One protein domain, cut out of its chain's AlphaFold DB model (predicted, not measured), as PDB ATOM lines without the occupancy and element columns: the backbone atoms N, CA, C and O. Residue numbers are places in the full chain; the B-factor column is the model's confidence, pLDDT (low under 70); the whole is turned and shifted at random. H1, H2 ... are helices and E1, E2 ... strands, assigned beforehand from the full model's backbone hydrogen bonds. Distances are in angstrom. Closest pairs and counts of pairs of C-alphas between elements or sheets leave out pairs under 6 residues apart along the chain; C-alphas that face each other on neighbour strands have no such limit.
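What this domain is: This is residues 2 to 126 of the 129 residues of an uncharacterized protein of Brachyspira aalborgi (UniProt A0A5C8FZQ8). Picture a long, twisted ribbon: E3, E4 and E5 run side by side as bending strands, E1 and E2 follow each other along E3's free side, and short E6 lies along one end of E5. From this ribbon residues 2 to 13 of H1 stick out, while tiny H2 sits at the end away from E6. You have 125 printed residues with two named helices and six named strands, and along the chain come H1, then E1 and E2, then H2, then E3, E4, E5 and E6; the class is mixed, helices and strands, and the strands make one branched sheet with the antiparallel neighbour pairs E1 and E3, E2 and E3, E3 and E4, E4 and E5, and E5 and E6. The whole is only just extended, close to loose, with a radius of gyration of the C-alphas of 20.9 A and spans of 69 by 38 by 21 A.

How they stand to each other: Start at H1, residues 2 to 14, which is not on the sheet; its closest C-alpha to E2, residues 35 to 40, is Phe 14, 7.9 A from Ile 35. E1, residues 27 to 32, runs on into E2 at 36 degrees. Both lie on one side of E3, residues 54 to 70, antiparallel to it: find N 30 and O 64 at 2.8 A, and N 36 and O 58 at 2.8 A. H2, residues 44 to 48, is not on the sheet. On E3's other side is E4, residues 75 to 94, with N 61 and O 85 at 2.8 A. E5, residues 102 to 119, follows, with N 84 and O 110 at 2.8 A, then E6, residues 122 to 125, with N 117 and O 124 at 2.8 A; E3 to E6 form a meander, each strand the antiparallel neighbour of the one before. In H1 and H2 every O i to N i+4 pair is within hydrogen-bond range.

Where its parts are: Find C-alpha 2 at (269.728, 235.080, 301.229); H1 runs 18.6 A from there. E3 spans 48.2 A, E4 56.2 A and E5 48.5 A, bending by 60, 62 and 61 degrees at residues 67, 79 and 113. E6 ends at C-alpha 125, (291.933, 261.536, 291.042).

The domain as a whole: The C-alphas farthest apart, Glu 72 and Asn 97, are 69.9 A apart. The printed part has no cut, and the link from H1 to E1 is long, with 12 residues. Look for pLDDT under 70 at residues 2 to 25 and 95 to 100.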
ATOM      1  N   LYS A   2     268.408 235.747 301.178       58.19
ATOM      2  CA  LYS A   2     269.728 235.080 301.229       58.19
ATOM      3  C   LYS A   2     270.595 235.368 299.994       58.19
ATOM      4  O   LYS A   2     271.778 235.644 300.152       58.19
ATOM      5  N   ASP A   3     269.993 235.396 298.808       65.88
ATOM      6  CA  ASP A   3     270.727 235.609 297.550       65.88
ATOM      7  C   ASP A   3     271.199 237.056 297.383       65.88
ATOM      8  O   ASP A   3     272.332 237.291 296.982       65.88
ATOM      9  N   LEU A   4     270.386 238.026 297.819       68.81
ATOM     10  CA  LEU A   4     270.771 239.441 297.845       68.81
ATOM     11  C   LEU A   4     271.947 239.683 298.809       68.81
ATOM     12  O   LEU A   4     272.889 240.392 298.477       68.81
ATOM     13  N   LYS A   5     271.932 239.041 299.987       62.94
ATOM     14  CA  LYS A   5     273.041 239.112 300.954       62.94
ATOM     15  C   LYS A   5     274.322 238.470 300.414       62.94
ATOM     16  O   LYS A   5     275.396 239.014 300.636       62.94
ATOM     17  N   ARG A   6     274.221 237.351 299.683       67.31
ATOM     18  CA  ARG A   6     275.363 236.732 298.986       67.31
ATOM     19  C   ARG A   6     275.917 237.633 297.885       67.31
ATOM     20  O   ARG A   6     277.129 237.757 297.795       67.31
ATOM     21  N   LEU A   7     275.055 238.291 297.108       64.12
ATOM     22  CA  LEU A   7     275.465 239.260 296.087       64.12
ATOM     23  C   LEU A   7     276.248 240.426 296.711       64.12
ATOM     24  O   LEU A   7     277.360 240.710 296.282       64.12
ATOM     25  N   PHE A   8     275.712 241.042 297.772       63.97
ATOM     26  CA  PHE A   8     276.411 242.105 298.501       63.97
ATOM     27  C   PHE A   8     277.733 241.621 299.098       63.97
ATOM     28  O   PHE A   8     278.729 242.325 298.996       63.97
ATOM     29  N   PHE A   9     277.776 240.417 299.670       63.53
ATOM     30  CA  PHE A   9     279.001 239.836 300.225       63.53
ATOM     31  C   PHE A   9     280.077 239.597 299.154       63.53
ATOM     32  O   PHE A   9     281.244 239.895 299.383       63.53
ATOM     33  N   ILE A  10     279.683 239.134 297.964       60.88
ATOM     34  CA  ILE A  10     280.583 238.952 296.820       60.88
ATOM     35  C   ILE A  10     281.125 240.309 296.346       60.88
ATOM     36  O   ILE A  10     282.337 240.465 296.237       60.88
ATOM     37  N   ILE A  11     280.259 241.313 296.161       61.09
ATOM     38  CA  ILE A  11     280.663 242.686 295.799       61.09
ATOM     39  C   ILE A  11     281.604 243.285 296.861       61.09
ATOM     40  O   ILE A  11     282.586 243.937 296.521       61.09
ATOM     41  N   SER A  12     281.345 243.014 298.145       55.03
ATOM     42  CA  SER A  12     282.181 243.478 299.262       55.03
ATOM     43  C   SER A  12     283.581 242.867 299.219       55.03
ATOM     44  O   SER A  12     284.552 243.576 299.434       55.03
ATOM     45  N   ILE A  13     283.704 241.571 298.914       55.12
ATOM     46  CA  ILE A  13     285.007 240.898 298.798       55.12
ATOM     47  C   ILE A  13     285.800 241.432 297.597       55.12
ATOM     48  O   ILE A  13     287.009 241.622 297.712       55.12
ATOM     49  N   PHE A  14     285.134 241.735 296.478       48.91
ATOM     50  CA  PHE A  14     285.787 242.332 295.308       48.91
ATOM     51  C   PHE A  14     286.259 243.776 295.540       48.91
ATOM     52  O   PHE A  14     287.241 244.192 294.935       48.91
ATOM     53  N   ALA A  15     285.630 244.526 296.448       49.75
ATOM     54  CA  ALA A  15     286.013 245.908 296.741       49.75
ATOM     55  C   ALA A  15     287.315 246.054 297.567       49.75
ATOM     56  O   ALA A  15     287.843 247.161 297.675       49.75
ATOM     57  N   ILE A  16     287.839 244.980 298.176       46.44
ATOM     58  CA  ILE A  16     288.756 245.100 299.331       46.44
ATOM     59  C   ILE A  16     290.255 244.931 299.014       46.44
ATOM     60  O   ILE A  16     291.077 245.302 299.848       46.44
ATOM     61  N   PHE A  17     290.682 244.501 297.824       42.12
ATOM     62  CA  PHE A  17     292.128 244.380 297.540       42.12
ATOM     63  C   PHE A  17     292.793 245.667 297.017       42.12
ATOM     64  O   PHE A  17     293.687 245.612 296.184       42.12
ATOM     65  N   ASN A  18     292.404 246.827 297.552       44.88
ATOM     66  CA  ASN A  18     293.164 248.071 297.403       44.88
ATOM     67  C   ASN A  18     294.205 248.154 298.531       44.88
ATOM     68  O   ASN A  18     293.954 248.744 299.582       44.88
ATOM     69  N   ILE A  19     295.373 247.530 298.354       46.88
ATOM     70  CA  ILE A  19     296.496 247.716 299.285       46.88
ATOM     71  C   ILE A  19     297.187 249.033 298.912       46.88
ATOM     72  O   ILE A  19     298.137 249.056 298.135       46.88
ATOM     73  N   SER A  20     296.694 250.146 299.449       49.84
ATOM     74  CA  SER A  20     297.380 251.437 299.380       49.84
ATOM     75  C   SER A  20     298.365 251.545 300.549       49.84
ATOM     76  O   SER A  20     297.966 251.847 301.678       49.84
ATOM     77  N   VAL A  21     299.651 251.272 300.309       47.72
ATOM     78  CA  VAL A  21     300.714 251.524 301.297       47.72
ATOM     79  C   VAL A  21     301.185 252.962 301.118       47.72
ATOM     80  O   VAL A  21     301.985 253.257 300.235       47.72
ATOM     81  N   PHE A  22     300.683 253.870 301.952       52.00
ATOM     82  CA  PHE A  22     301.190 255.238 302.011       52.00
ATOM     83  C   PHE A  22     302.506 255.247 302.790       52.00
ATOM     84  O   PHE A  22     302.524 255.065 304.011       52.00
ATOM     85  N   ALA A  23     303.626 255.427 302.092       48.94
ATOM     86  CA  ALA A  23     304.918 255.576 302.742       48.94
ATOM     87  C   ALA A  23     305.038 256.987 303.347       48.94
ATOM     88  O   ALA A  23     304.690 257.982 302.716       48.94
ATOM     89  N   LYS A  24     305.627 257.090 304.546       53.25
ATOM     90  CA  LYS A  24     305.958 258.362 305.228       53.25
ATOM     91  C   LYS A  24     306.826 259.311 304.369       53.25
ATOM     92  O   LYS A  24     306.966 260.479 304.705       53.25
ATOM     93  N   SER A  25     307.404 258.807 303.273       59.94
ATOM     94  CA  SER A  25     308.224 259.528 302.291       59.94
ATOM     95  C   SER A  25     307.431 260.273 301.209       59.94
ATOM     96  O   SER A  25     308.049 260.829 300.306       59.94
ATOM     97  N   GLY A  26     306.094 260.252 301.244       74.25
ATOM     98  CA  GLY A  26     305.267 260.815 300.173       74.25
ATOM     99  C   GLY A  26     305.215 259.932 298.925       74.25
ATOM    100  O   GLY A  26     304.676 260.352 297.918       74.25
ATOM    101  N   SER A  27     305.756 258.714 298.952       83.25
ATOM    102  CA  SER A  27     305.612 257.766 297.841       83.25
ATOM    103  C   SER A  27     304.271 257.041 297.926       83.25
ATOM    104  O   SER A  27     303.861 256.600 299.003       83.25
ATOM    105  N   GLU A  28     303.617 256.882 296.782       85.38
ATOM    106  CA  GLU A  28     302.329 256.215 296.649       85.38
ATOM    107  C   GLU A  28     302.423 255.068 295.651       85.38
ATOM    108  O   GLU A  28     303.026 255.191 294.582       85.38
ATOM    109  N   PHE A  29     301.801 253.952 296.012       88.31
ATOM    110  CA  PHE A  29     301.671 252.781 295.164       88.31
ATOM    111  C   PHE A  29     300.275 252.186 295.334       88.31
ATOM    112  O   PHE A  29     299.795 252.028 296.462       88.31
ATOM    113  N   ILE A  30     299.632 251.869 294.215       86.94
ATOM    114  CA  ILE A  30     298.305 251.265 294.153       86.94
ATOM    115  C   ILE A  30     298.390 250.102 293.171       86.94
ATOM    116  O   ILE A  30     298.848 250.264 292.046       86.94
ATOM    117  N   LEU A  31     297.942 248.926 293.598       90.69
ATOM    118  CA  LEU A  31     297.790 247.764 292.733       90.69
ATOM    119  C   LEU A  31     296.319 247.361 292.727       90.69
ATOM    120  O   LEU A  31     295.754 247.051 293.774       90.69
ATOM    121  N   ASN A  32     295.728 247.351 291.542       88.38
ATOM    122  CA  ASN A  32     294.346 247.000 291.278       88.38
ATOM    123  C   ASN A  32     294.301 245.731 290.433       88.38
ATOM    124  O   ASN A  32     294.993 245.623 289.426       88.38
ATOM    125  N   VAL A  33     293.459 244.776 290.814       90.94
ATOM    126  CA  VAL A  33     293.210 243.562 290.025       90.94
ATOM    127  C   VAL A  33     291.709 243.480 289.751       90.94
ATOM    128  O   VAL A  33     290.983 242.859 290.532       90.94
ATOM    129  N   PRO A  34     291.199 244.168 288.711       86.25
ATOM    130  CA  PRO A  34     289.799 244.053 288.334       86.25
ATOM    131  C   PRO A  34     289.501 242.638 287.834       86.25
ATOM    132  O   PRO A  34     290.206 242.092 286.989       86.25
ATOM    133  N   ILE A  35     288.432 242.044 288.357       88.12
ATOM    134  CA  ILE A  35     287.906 240.760 287.897       88.12
ATOM    135  C   ILE A  35     286.411 240.954 287.661       88.12
ATOM    136  O   ILE A  35     285.680 241.367 288.562       88.12
ATOM    137  N   GLY A  36     285.969 240.667 286.444       86.44
ATOM    138  CA  GLY A  36     284.614 240.869 285.967       86.44
ATOM    139  C   GLY A  36     284.021 239.596 285.378       86.44
ATOM    140  O   GLY A  36     284.705 238.726 284.841       86.44
ATOM    141  N   ALA A  37     282.703 239.488 285.485       87.94
ATOM    142  CA  ALA A  37     281.931 238.522 284.728       87.94
ATOM    143  C   ALA A  37     280.727 239.244 284.133       87.94
ATOM    144  O   ALA A  37     280.030 239.990 284.825       87.94
ATOM    145  N   SER A  38     280.474 239.003 282.855       82.19
ATOM    146  CA  SER A  38     279.398 239.642 282.106       82.19
ATOM    147  C   SER A  38     278.414 238.597 281.589       82.19
ATOM    148  O   SER A  38     278.757 237.432 281.377       82.19
ATOM    149  N   TYR A  39     277.153 238.992 281.416       83.81
ATOM    150  CA  TYR A  39     276.127 238.149 280.806       83.81
ATOM    151  C   TYR A  39     275.488 238.892 279.640       83.81
ATOM    152  O   TYR A  39     274.846 239.927 279.823       83.81
ATOM    153  N   SER A  40     275.665 238.367 278.434       81.00
ATOM    154  CA  SER A  40     275.146 238.971 277.215       81.00
ATOM    155  C   SER A  40     273.694 238.554 276.995       81.00
ATOM    156  O   SER A  40     273.387 237.371 276.830       81.00
ATOM    157  N   ILE A  41     272.799 239.540 276.959       82.31
ATOM    158  CA  ILE A  41     271.391 239.357 276.602       82.31
ATOM    159  C   ILE A  41     271.230 239.725 275.133       82.31
ATOM    160  O   ILE A  41     271.457 240.871 274.753       82.31
ATOM    161  N   ILE A  42     270.816 238.762 274.312       83.06
ATOM    162  CA  ILE A  42     270.672 238.987 272.874       83.06
ATOM    163  C   ILE A  42     269.228 239.313 272.488       83.06
ATOM    164  O   ILE A  42     268.267 238.795 273.070       83.06
ATOM    165  N   SER A  43     269.081 240.176 271.482       83.19
ATOM    166  CA  SER A  43     267.790 240.620 270.956       83.19
ATOM    167  C   SER A  43     267.001 239.478 270.304       83.19
ATOM    168  O   SER A  43     267.553 238.445 269.918       83.19
ATOM    169  N   LYS A  44     265.683 239.669 270.160       81.38
ATOM    170  CA  LYS A  44     264.776 238.668 269.571       81.38
ATOM    171  C   LYS A  44     265.218 238.252 268.162       81.38
ATOM    172  O   LYS A  44     265.328 237.062 267.905       81.38
ATOM    173  N   ASN A  45     265.610 239.220 267.333       82.19
ATOM    174  CA  ASN A  45     266.093 238.971 265.974       82.19
ATOM    175  C   ASN A  45     267.314 238.037 265.957       82.19
ATOM    176  O   ASN A  45     267.420 237.183 265.091       82.19
ATOM    177  N   MET A  46     268.231 238.156 266.923       78.94
ATOM    178  CA  MET A  46     269.410 237.283 267.001       78.94
ATOM    179  C   MET A  46     269.069 235.867 267.492       78.94
ATOM    180  O   MET A  46     269.719 234.902 267.089       78.94
ATOM    181  N   LYS A  47     268.016 235.711 268.307       78.44
ATOM    182  CA  LYS A  47     267.494 234.385 268.681       78.44
ATOM    183  C   LYS A  47     266.898 233.650 267.482       78.44
ATOM    184  O   LYS A  47     267.065 232.436 267.394       78.44
ATOM    185  N   ASP A  48     266.283 234.374 266.545       81.38
ATOM    186  CA  ASP A  48     265.770 233.800 265.294       81.38
ATOM    187  C   ASP A  48     266.917 233.233 264.426       81.38
ATOM    188  O   ASP A  48     266.746 232.221 263.748       81.38
ATOM    189  N   TYR A  49     268.132 233.788 264.554       78.00
ATOM    190  CA  TYR A  49     269.382 233.243 263.996       78.00
ATOM    191  C   TYR A  49     270.071 232.193 264.889       78.00
ATOM    192  O   TYR A  49     271.249 231.883 264.699       78.00
ATOM    193  N   LYS A  50     269.353 231.618 265.861       81.25
ATOM    194  CA  LYS A  50     269.840 230.590 266.800       81.25
ATOM    195  C   LYS A  50     270.995 231.036 267.705       81.25
ATOM    196  O   LYS A  50     271.707 230.185 268.239       81.25
ATOM    197  N   MET A  51     271.179 232.340 267.916       79.88
ATOM    198  CA  MET A  51     272.162 232.852 268.874       79.88
ATOM    199  C   MET A  51     271.609 232.753 270.304       79.88
ATOM    200  O   MET A  51     270.430 233.025 270.553       79.88
ATOM    201  N   LYS A  52     272.463 232.380 271.261       82.62
ATOM    202  CA  LYS A  52     272.122 232.215 272.683       82.62
ATOM    203  C   LYS A  52     272.926 233.148 273.573       82.62
ATOM    204  O   LYS A  52     274.119 233.354 273.356       82.62
ATOM    205  N   ASN A  53     272.253 233.641 274.614       81.88
ATOM    206  CA  ASN A  53     272.888 234.388 275.688       81.88
ATOM    207  C   ASN A  53     274.124 233.643 276.200       81.88
ATOM    208  O   ASN A  53     274.172 232.406 276.241       81.88
ATOM    209  N   SER A  54     275.107 234.404 276.642       82.81
ATOM    210  CA  SER A  54     276.427 233.887 276.950       82.81
ATOM    211  C   SER A  54     277.031 234.609 278.139       82.81
ATOM    212  O   SER A  54     276.614 235.703 278.504       82.81
ATOM    213  N   PHE A  55     278.002 233.951 278.760       83.62
ATOM    214  CA  PHE A  55     278.806 234.538 279.818       83.62
ATOM    215  C   PHE A  55     280.151 234.975 279.247       83.62
ATOM    216  O   PHE A  55     280.771 234.213 278.493       83.62
ATOM    217  N   GLY A  56     280.575 236.174 279.624       83.44
ATOM    218  CA  GLY A  56     281.922 236.687 279.446       83.44
ATOM    219  C   GLY A  56     282.678 236.710 280.771       83.44
ATOM    220  O   GLY A  56     282.074 236.671 281.850       83.44
ATOM    221  N   PHE A  57     284.000 236.712 280.675       89.44
ATOM    222  CA  PHE A  57     284.896 236.826 281.818       89.44
ATOM    223  C   PHE A  57     286.027 237.781 281.474       89.44
ATOM    224  O   PHE A  57     286.674 237.616 280.439       89.44
ATOM    225  N   ASP A  58     286.267 238.704 282.394       89.50
ATOM    226  CA  ASP A  58     287.152 239.842 282.231       89.50
ATOM    227  C   ASP A  58     288.123 239.842 283.415       89.50
ATOM    228  O   ASP A  58     287.725 239.653 284.568       89.50
ATOM    229  N   VAL A  59     289.413 239.994 283.154       92.88
ATOM    230  CA  VAL A  59     290.428 240.087 284.206       92.88
ATOM    231  C   VAL A  59     291.477 241.094 283.800       92.88
ATOM    232  O   VAL A  59     291.899 241.129 282.653       92.88
ATOM    233  N   GLY A  60     291.944 241.894 284.745       92.75
ATOM    234  CA  GLY A  60     293.047 242.798 284.500       92.75
ATOM    235  C   GLY A  60     293.914 242.996 285.723       92.75
ATOM    236  O   GLY A  60     293.622 242.528 286.823       92.75
ATOM    237  N   VAL A  61     294.999 243.714 285.500       93.25
ATOM    238  CA  VAL A  61     295.885 244.234 286.526       93.25
ATOM    239  C   VAL A  61     296.250 245.657 286.141       93.25
ATOM    240  O   VAL A  61     296.542 245.934 284.984       93.25
ATOM    241  N   ASN A  62     296.215 246.558 287.104       93.00
ATOM    242  CA  ASN A  62     296.577 247.954 286.952       93.00
ATOM    243  C   ASN A  62     297.470 248.331 288.136       93.00
ATOM    244  O   ASN A  62     297.167 247.994 289.282       93.00
ATOM    245  N   ALA A  63     298.604 248.953 287.854       92.62
ATOM    246  CA  ALA A  63     299.573 249.379 288.842       92.62
ATOM    247  C   ALA A  63     299.831 250.871 288.664       92.62
ATOM    248  O   ALA A  63     300.259 251.320 287.603       92.62
ATOM    249  N   GLN A  64     299.628 251.621 289.739       92.25
ATOM    250  CA  GLN A  64     299.882 253.048 289.790       92.25
ATOM    251  C   GLN A  64     300.984 253.322 290.797       92.25
ATOM    252  O   GLN A  64     300.991 252.774 291.901       92.25
ATOM    253  N   PHE A  65     301.923 254.179 290.429       91.69
ATOM    254  CA  PHE A  65     303.055 254.525 291.277       91.69
ATOM    255  C   PHE A  65     303.419 255.991 291.107       91.69
ATOM    256  O   PHE A  65     303.371 256.536 290.009       91.69
ATOM    257  N   GLY A  66     303.831 256.642 292.186       91.00
ATOM    258  CA  GLY A  66     304.296 258.018 292.104       91.00
ATOM    259  C   GLY A  66     304.486 258.667 293.459       91.00
ATOM    260  O   GLY A  66     304.855 258.006 294.434       91.00
ATOM    261  N   GLY A  67     304.293 259.981 293.492       89.00
ATOM    262  CA  GLY A  67     304.591 260.804 294.655       89.00
ATOM    263  C   GLY A  67     303.465 261.765 295.009       89.00
ATOM    264  O   GLY A  67     302.761 262.260 294.132       89.00
ATOM    265  N   MET A  68     303.360 262.051 296.300       87.88
ATOM    266  CA  MET A  68     302.447 262.971 296.955       87.88
ATOM    267  C   MET A  68     303.245 264.065 297.663       87.88
ATOM    268  O   MET A  68     304.098 263.798 298.510       87.88
ATOM    269  N   PHE A  69     302.899 265.307 297.360       87.12
ATOM    270  CA  PHE A  69     303.354 266.496 298.065       87.12
ATOM    271  C   PHE A  69     302.221 266.969 298.967       87.12
ATOM    272  O   PHE A  69     301.178 267.374 298.464       87.12
ATOM    273  N   GLN A  70     302.399 266.900 300.286       84.19
ATOM    274  CA  GLN A  70     301.359 267.227 301.266       84.19
ATOM    275  C   GLN A  70     301.851 268.279 302.265       84.19
ATOM    276  O   GLN A  70     303.005 268.247 302.687       84.19
ATOM    277  N   ASN A  71     300.971 269.210 302.638       79.19
ATOM    278  CA  ASN A  71     301.206 270.176 303.707       79.19
ATOM    279  C   ASN A  71     300.722 269.638 305.069       79.19
ATOM    280  O   ASN A  71     299.933 268.696 305.144       79.19
ATOM    281  N   GLU A  72     301.166 270.261 306.163       75.38
ATOM    282  CA  GLU A  72     300.787 269.848 307.528       75.38
ATOM    283  C   GLU A  72     299.278 269.994 307.810       75.38
ATOM    284  O   GLU A  72     298.734 269.321 308.682       75.38
ATOM    285  N   GLU A  73     298.573 270.820 307.032       77.56
ATOM    286  CA  GLU A  73     297.127 271.062 307.149       77.56
ATOM    287  C   GLU A  73     296.262 269.968 306.486       77.56
ATOM    288  O   GLU A  73     295.025 269.996 306.564       77.56
ATOM    289  N   GLY A  74     296.903 268.972 305.862       76.44
ATOM    290  CA  GLY A  74     296.264 267.792 305.283       76.44
ATOM    291  C   GLY A  74     295.852 267.935 303.817       76.44
ATOM    292  O   GLY A  74     295.212 267.030 303.289       76.44
ATOM    293  N   PHE A  75     296.212 269.025 303.140       86.94
ATOM    294  CA  PHE A  75     296.081 269.159 301.690       86.94
ATOM    295  C   PHE A  75     297.321 268.591 300.994       86.94
ATOM    296  O   PHE A  75     298.448 268.945 301.334       86.94
ATOM    297  N   GLY A  76     297.131 267.732 299.999       87.44
ATOM    298  CA  GLY A  76     298.224 267.197 299.202       87.44
ATOM    299  C   GLY A  76     297.873 267.010 297.737       87.44
ATOM    300  O   GLY A  76     296.721 266.790 297.380       87.44
ATOM    301  N   ILE A  77     298.883 267.081 296.884       89.25
ATOM    302  CA  ILE A  77     298.782 266.844 295.447       89.25
ATOM    303  C   ILE A  77     299.674 265.659 295.116       89.25
ATOM    304  O   ILE A  77     300.852 265.645 295.469       89.25
ATOM    305  N   SER A  78     299.110 264.692 294.415       90.19
ATOM    306  CA  SER A  78     299.803 263.513 293.933       90.19
ATOM    307  C   SER A  78     299.880 263.499 292.420       90.19
ATOM    308  O   SER A  78     298.946 263.924 291.736       90.19
ATOM    309  N   LEU A  79     300.969 262.938 291.908       91.69
ATOM    310  CA  LEU A  79     301.115 262.581 290.506       91.69
ATOM    311  C   LEU A  79     301.575 261.128 290.426       91.69
ATOM    312  O   LEU A  79     302.673 260.797 290.881       91.69
ATOM    313  N   LEU A  80     300.722 260.278 289.859       92.25
ATOM    314  CA  LEU A  80     300.975 258.850 289.697       92.25
ATOM    315  C   LEU A  80     301.092 258.517 288.209       92.25
ATOM    316  O   LEU A  80     300.302 259.003 287.405       92.25
ATOM    317  N   GLY A  81     302.070 257.699 287.841       93.19
ATOM    318  CA  GLY A  81     302.062 256.978 286.575       93.19
ATOM    319  C   GLY A  81     301.185 255.745 286.700       93.19
ATOM    320  O   GLY A  81     301.193 255.103 287.749       93.19
ATOM    321  N   ASP A  82     300.440 255.436 285.647       92.69
ATOM    322  CA  ASP A  82     299.514 254.313 285.583       92.69
ATOM    323  C   ASP A  82     299.904 253.365 284.445       92.69
ATOM    324  O   ASP A  82     300.174 253.808 283.326       92.69
ATOM    325  N   ILE A  83     299.947 252.066 284.730       94.31
ATOM    326  CA  ILE A  83     300.115 251.014 283.733       94.31
ATOM    327  C   ILE A  83     299.165 249.861 284.027       94.31
ATOM    328  O   ILE A  83     299.119 249.333 285.139       94.31
ATOM    329  N   GLY A  84     298.438 249.420 283.007       93.75
ATOM    330  CA  GLY A  84     297.476 248.341 283.127       93.75
ATOM    331  C   GLY A  84     297.503 247.379 281.954       93.75
ATOM    332  O   GLY A  84     297.926 247.711 280.847       93.75
ATOM    333  N   TYR A  85     297.034 246.170 282.219       94.25
ATOM    334  CA  TYR A  85     296.733 245.162 281.219       94.25
ATOM    335  C   TYR A  85     295.393 244.512 281.560       94.25
ATOM    336  O   TYR A  85     295.194 244.086 282.700       94.25
ATOM    337  N   SER A  86     294.489 244.416 280.586       93.50
ATOM    338  CA  SER A  86     293.245 243.656 280.718       93.50
ATOM    339  C   SER A  86     293.127 242.584 279.646       93.50
ATOM    340  O   SER A  86     293.655 242.701 278.540       93.50
ATOM    341  N   HIS A  87     292.418 241.526 280.008       92.31
ATOM    342  CA  HIS A  87     292.119 240.382 279.185       92.31
ATOM    343  C   HIS A  87     290.638 240.041 279.319       92.31
ATOM    344  O   HIS A  87     290.187 239.518 280.344       92.31
ATOM    345  N   ASP A  88     289.903 240.285 278.242       90.75
ATOM    346  CA  ASP A  88     288.456 240.148 278.198       90.75
ATOM    347  C   ASP A  88     288.073 239.030 277.232       90.75
ATOM    348  O   ASP A  88     288.549 238.958 276.093       90.75
ATOM    349  N   ASN A  89     287.198 238.130 277.678       87.62
ATOM    350  CA  ASN A  89     286.700 237.029 276.865       87.62
ATOM    351  C   ASN A  89     285.184 237.086 276.754       87.62
ATOM    352  O   ASN A  89     284.463 236.851 277.724       87.62
ATOM    353  N   TYR A  90     284.703 237.228 275.524       82.56
ATOM    354  CA  TYR A  90     283.290 237.153 275.188       82.56
ATOM    355  C   TYR A  90     283.027 235.934 274.320       82.56
ATOM    356  O   TYR A  90     283.784 235.600 273.409       82.56
ATOM    357  N   LYS A  91     281.922 235.248 274.592       81.12
ATOM    358  CA  LYS A  91     281.482 234.103 273.794       81.12
ATOM    359  C   LYS A  91     280.139 234.438 273.190       81.12
ATOM    360  O   LYS A  91     279.321 235.049 273.861       81.12
ATOM    361  N   ILE A  92     279.875 234.002 271.972       78.00
ATOM    362  CA  ILE A  92     278.528 233.991 271.409       78.00
ATOM    363  C   ILE A  92     278.228 232.555 271.017       78.00
ATOM    364  O   ILE A  92     278.950 231.955 270.218       78.00
ATOM    365  N   LYS A  93     277.182 231.998 271.629       75.62
ATOM    366  CA  LYS A  93     276.794 230.603 271.431       75.62
ATOM    367  C   LYS A  93     275.784 230.482 270.300       75.62
ATOM    368  O   LYS A  93     274.843 231.275 270.253       75.62
ATOM    369  N   TYR A  94     275.940 229.467 269.456       77.12
ATOM    370  CA  TYR A  94     275.006 229.164 268.369       77.12
ATOM    371  C   TYR A  94     274.392 227.773 268.544       77.12
ATOM    372  O   TYR A  94     275.081 226.810 268.853       77.12
ATOM    373  N   ASP A  95     273.083 227.656 268.319       68.81
ATOM    374  CA  ASP A  95     272.334 226.394 268.440       68.81
ATOM    375  C   ASP A  95     272.102 225.709 267.080       68.81
ATOM    376  O   ASP A  95     271.029 225.172 266.791       68.81
ATOM    377  N   GLY A  96     273.082 225.810 266.181       65.06
ATOM    378  CA  GLY A  96     273.025 225.241 264.837       65.06
ATOM    379  C   GLY A  96     274.116 224.199 264.629       65.06
ATOM    380  O   GLY A  96     275.284 224.492 264.840       65.06
ATOM    381  N   ASN A  97     273.750 223.019 264.120       59.12
ATOM    382  CA  ASN A  97     274.657 221.880 263.886       59.12
ATOM    383  C   ASN A  97     275.871 222.170 262.972       59.12
ATOM    384  O   ASN A  97     276.756 221.328 262.867       59.12
ATOM    385  N   TYR A  98     275.917 223.330 262.308       58.38
ATOM    386  CA  TYR A  98     276.938 223.692 261.318       58.38
ATOM    387  C   TYR A  98     277.730 224.966 261.657       58.38
ATOM    388  O   TYR A  98     278.673 225.291 260.940       58.38
ATOM    389  N   LEU A  99     277.371 225.696 262.721       61.50
ATOM    390  CA  LEU A  99     278.027 226.955 263.094       61.50
ATOM    391  C   LEU A  99     278.729 226.794 264.441       61.50
ATOM    392  O   LEU A  99     278.109 226.447 265.441       61.50
ATOM    393  N   LYS A 100     280.043 227.021 264.442       68.56
ATOM    394  CA  LYS A 100     280.895 226.930 265.630       68.56
ATOM    395  C   LYS A 100     280.657 228.153 266.525       68.56
ATOM    396  O   LYS A 100     280.466 229.251 266.010       68.56
ATOM    397  N   ASP A 101     280.692 227.964 267.844       75.25
ATOM    398  CA  ASP A 101     280.660 229.069 268.810       75.25
ATOM    399  C   ASP A 101     281.749 230.104 268.480       75.25
ATOM    400  O   ASP A 101     282.895 229.746 268.187       75.25
ATOM    401  N   TYR A 102     281.395 231.390 268.549       76.50
ATOM    402  CA  TYR A 102     282.335 232.484 268.321       76.50
ATOM    403  C   TYR A 102     282.937 232.938 269.645       76.50
ATOM    404  O   TYR A 102     282.223 233.216 270.611       76.50
ATOM    405  N   TYR A 103     284.263 233.027 269.673       81.50
ATOM    406  CA  TYR A 103     285.036 233.486 270.819       81.50
ATOM    407  C   TYR A 103     285.738 234.777 270.427       81.50
ATOM    408  O   TYR A 103     286.525 234.793 269.482       81.50
ATOM    409  N   PHE A 104     285.453 235.841 271.164       83.88
ATOM    410  CA  PHE A 104     286.144 237.112 271.058       83.88
ATOM    411  C   PHE A 104     287.046 237.256 272.269       83.88
ATOM    412  O   PHE A 104     286.620 237.037 273.404       83.88
ATOM    413  N   ARG A 105     288.293 237.610 271.997       89.44
ATOM    414  CA  ARG A 105     289.306 237.888 272.999       89.44
ATOM    415  C   ARG A 105     289.841 239.279 272.731       89.44
ATOM    416  O   ARG A 105     290.212 239.562 271.591       89.44
ATOM    417  N   TYR A 106     289.878 240.096 273.769       90.44
ATOM    418  CA  TYR A 106     290.475 241.417 273.726       90.44
ATOM    419  C   TYR A 106     291.566 241.491 274.780       90.44
ATOM    420  O   TYR A 106     291.354 241.136 275.935       90.44
ATOM    421  N   ASP A 107     292.738 241.923 274.341       93.88
ATOM    422  CA  ASP A 107     293.891 242.193 275.179       93.88
ATOM    423  C   ASP A 107     294.135 243.698 275.096       93.88
ATOM    424  O   ASP A 107     294.330 244.227 273.997       93.88
ATOM    425  N   SER A 108     294.071 244.395 276.227       92.06
ATOM    426  CA  SER A 108     294.254 245.844 276.284       92.06
ATOM    427  C   SER A 108     295.461 246.197 277.144       92.06
ATOM    428  O   SER A 108     295.744 245.532 278.139       92.06
ATOM    429  N   ILE A 109     296.199 247.225 276.729       94.31
ATOM    430  CA  ILE A 109     297.275 247.830 277.513       94.31
ATOM    431  C   ILE A 109     296.875 249.275 277.761       94.31
ATOM    432  O   ILE A 109     296.513 249.990 276.829       94.31
ATOM    433  N   GLN A 110     296.982 249.687 279.012       91.25
ATOM    434  CA  GLN A 110     296.697 251.029 279.481       91.25
ATOM    435  C   GLN A 110     297.993 251.660 279.971       91.25
ATOM    436  O   GLN A 110     298.767 251.021 280.684       91.25
ATOM    437  N   VAL A 111     298.231 252.911 279.588       93.31
ATOM    438  CA  VAL A 111     299.329 253.722 280.113       93.31
ATOM    439  C   VAL A 111     298.803 255.133 280.297       93.31
ATOM    440  O   VAL A 111     298.313 255.733 279.344       93.31
ATOM    441  N   GLY A 112     298.923 255.667 281.507       92.50
ATOM    442  CA  GLY A 112     298.326 256.947 281.854       92.50
ATOM    443  C   GLY A 112     299.094 257.703 282.926       92.50
ATOM    444  O   GLY A 112     300.106 257.251 283.467       92.50
ATOM    445  N   LEU A 113     298.585 258.892 283.224       92.19
ATOM    446  CA  LEU A 113     298.986 259.691 284.372       92.19
ATOM    447  C   LEU A 113     297.732 260.018 285.180       92.19
ATOM    448  O   LEU A 113     296.714 260.425 284.620       92.19
ATOM    449  N   LEU A 114     297.830 259.887 286.498       92.12
ATOM    450  CA  LEU A 114     296.761 260.171 287.441       92.12
ATOM    451  C   LEU A 114     297.194 261.301 288.387       92.12
ATOM    452  O   LEU A 114     297.795 261.045 289.439       92.12
ATOM    453  N   PRO A 115     296.912 262.568 288.039       90.81
ATOM    454  CA  PRO A 115     296.897 263.641 289.018       90.81
ATOM    455  C   PRO A 115     295.780 263.394 290.040       90.81
ATOM    456  O   PRO A 115     294.630 263.117 289.681       90.81
ATOM    457  N   LYS A 116     296.107 263.521 291.327       91.25
ATOM    458  CA  LYS A 116     295.159 263.315 292.427       91.25
ATOM    459  C   LYS A 116     295.297 264.397 293.492       91.25
ATOM    460  O   LYS A 116     296.389 264.708 293.949       91.25
ATOM    461  N   LEU A 117     294.170 264.971 293.893       90.31
ATOM    462  CA  LEU A 117     294.064 265.914 295.000       90.31
ATOM    463  C   LEU A 117     293.659 265.154 296.259       90.31
ATOM    464  O   LEU A 117     292.678 264.418 296.246       90.31
ATOM    465  N   ASN A 118     294.384 265.360 297.348       87.88
ATOM    466  CA  ASN A 118     294.141 264.754 298.648       87.88
ATOM    467  C   ASN A 118     293.768 265.859 299.639       87.88
ATOM    468  O   ASN A 118     294.503 266.827 299.818       87.88
ATOM    469  N   ILE A 119     292.618 265.724 300.289       87.56
ATOM    470  CA  ILE A 119     292.122 266.633 301.318       87.56
ATOM    471  C   ILE A 119     291.813 265.783 302.549       87.56
ATOM    472  O   ILE A 119     290.745 265.178 302.672       87.56
ATOM    473  N   ARG A 120     292.766 265.739 303.479       82.00
ATOM    474  CA  ARG A 120     292.726 264.933 304.704       82.00
ATOM    475  C   ARG A 120     292.511 263.448 304.379       82.00
ATOM    476  O   ARG A 120     293.398 262.826 303.815       82.00
ATOM    477  N   GLY A 121     291.354 262.885 304.732       80.75
ATOM    478  CA  GLY A 121     291.005 261.483 304.467       80.75
ATOM    479  C   GLY A 121     290.298 261.240 303.131       80.75
ATOM    480  O   GLY A 121     289.874 260.120 302.867       80.75
ATOM    481  N   PHE A 122     290.113 262.275 302.315       84.06
ATOM    482  CA  PHE A 122     289.399 262.207 301.046       84.06
ATOM    483  C   PHE A 122     290.351 262.507 299.887       84.06
ATOM    484  O   PHE A 122     291.230 263.355 300.019       84.06
ATOM    485  N   SER A 123     290.180 261.836 298.747       85.38
ATOM    486  CA  SER A 123     290.986 262.105 297.554       85.38
ATOM    487  C   SER A 123     290.157 262.043 296.274       85.38
ATOM    488  O   SER A 123     289.221 261.251 296.176       85.38
ATOM    489  N   ILE A 124     290.492 262.900 295.308       89.12
ATOM    490  CA  ILE A 124     289.907 262.936 293.964       89.12
ATOM    491  C   ILE A 124     291.046 262.814 292.959       89.12
ATOM    492  O   ILE A 124     291.888 263.706 292.873       89.12
ATOM    493  N   GLY A 125     291.058 261.723 292.198       85.69
ATOM    494  CA  GLY A 125     291.933 261.536 291.042       85.69
ATOM    495  C   GLY A 125     291.185 261.822 289.744       85.69
ATOM    496  O   GLY A 125     290.010 261.476 289.631       85.69
ATOM    497  N   ILE A 126     291.855 262.444 288.773       85.62
ATOM    498  CA  ILE A 126     291.341 262.591 287.406       85.62
ATOM    499  C   ILE A 126     292.317 261.876 286.480       85.62
ATOM    500  O   ILE A 126     293.396 262.393 286.212       85.62
TER     501      ILE A 126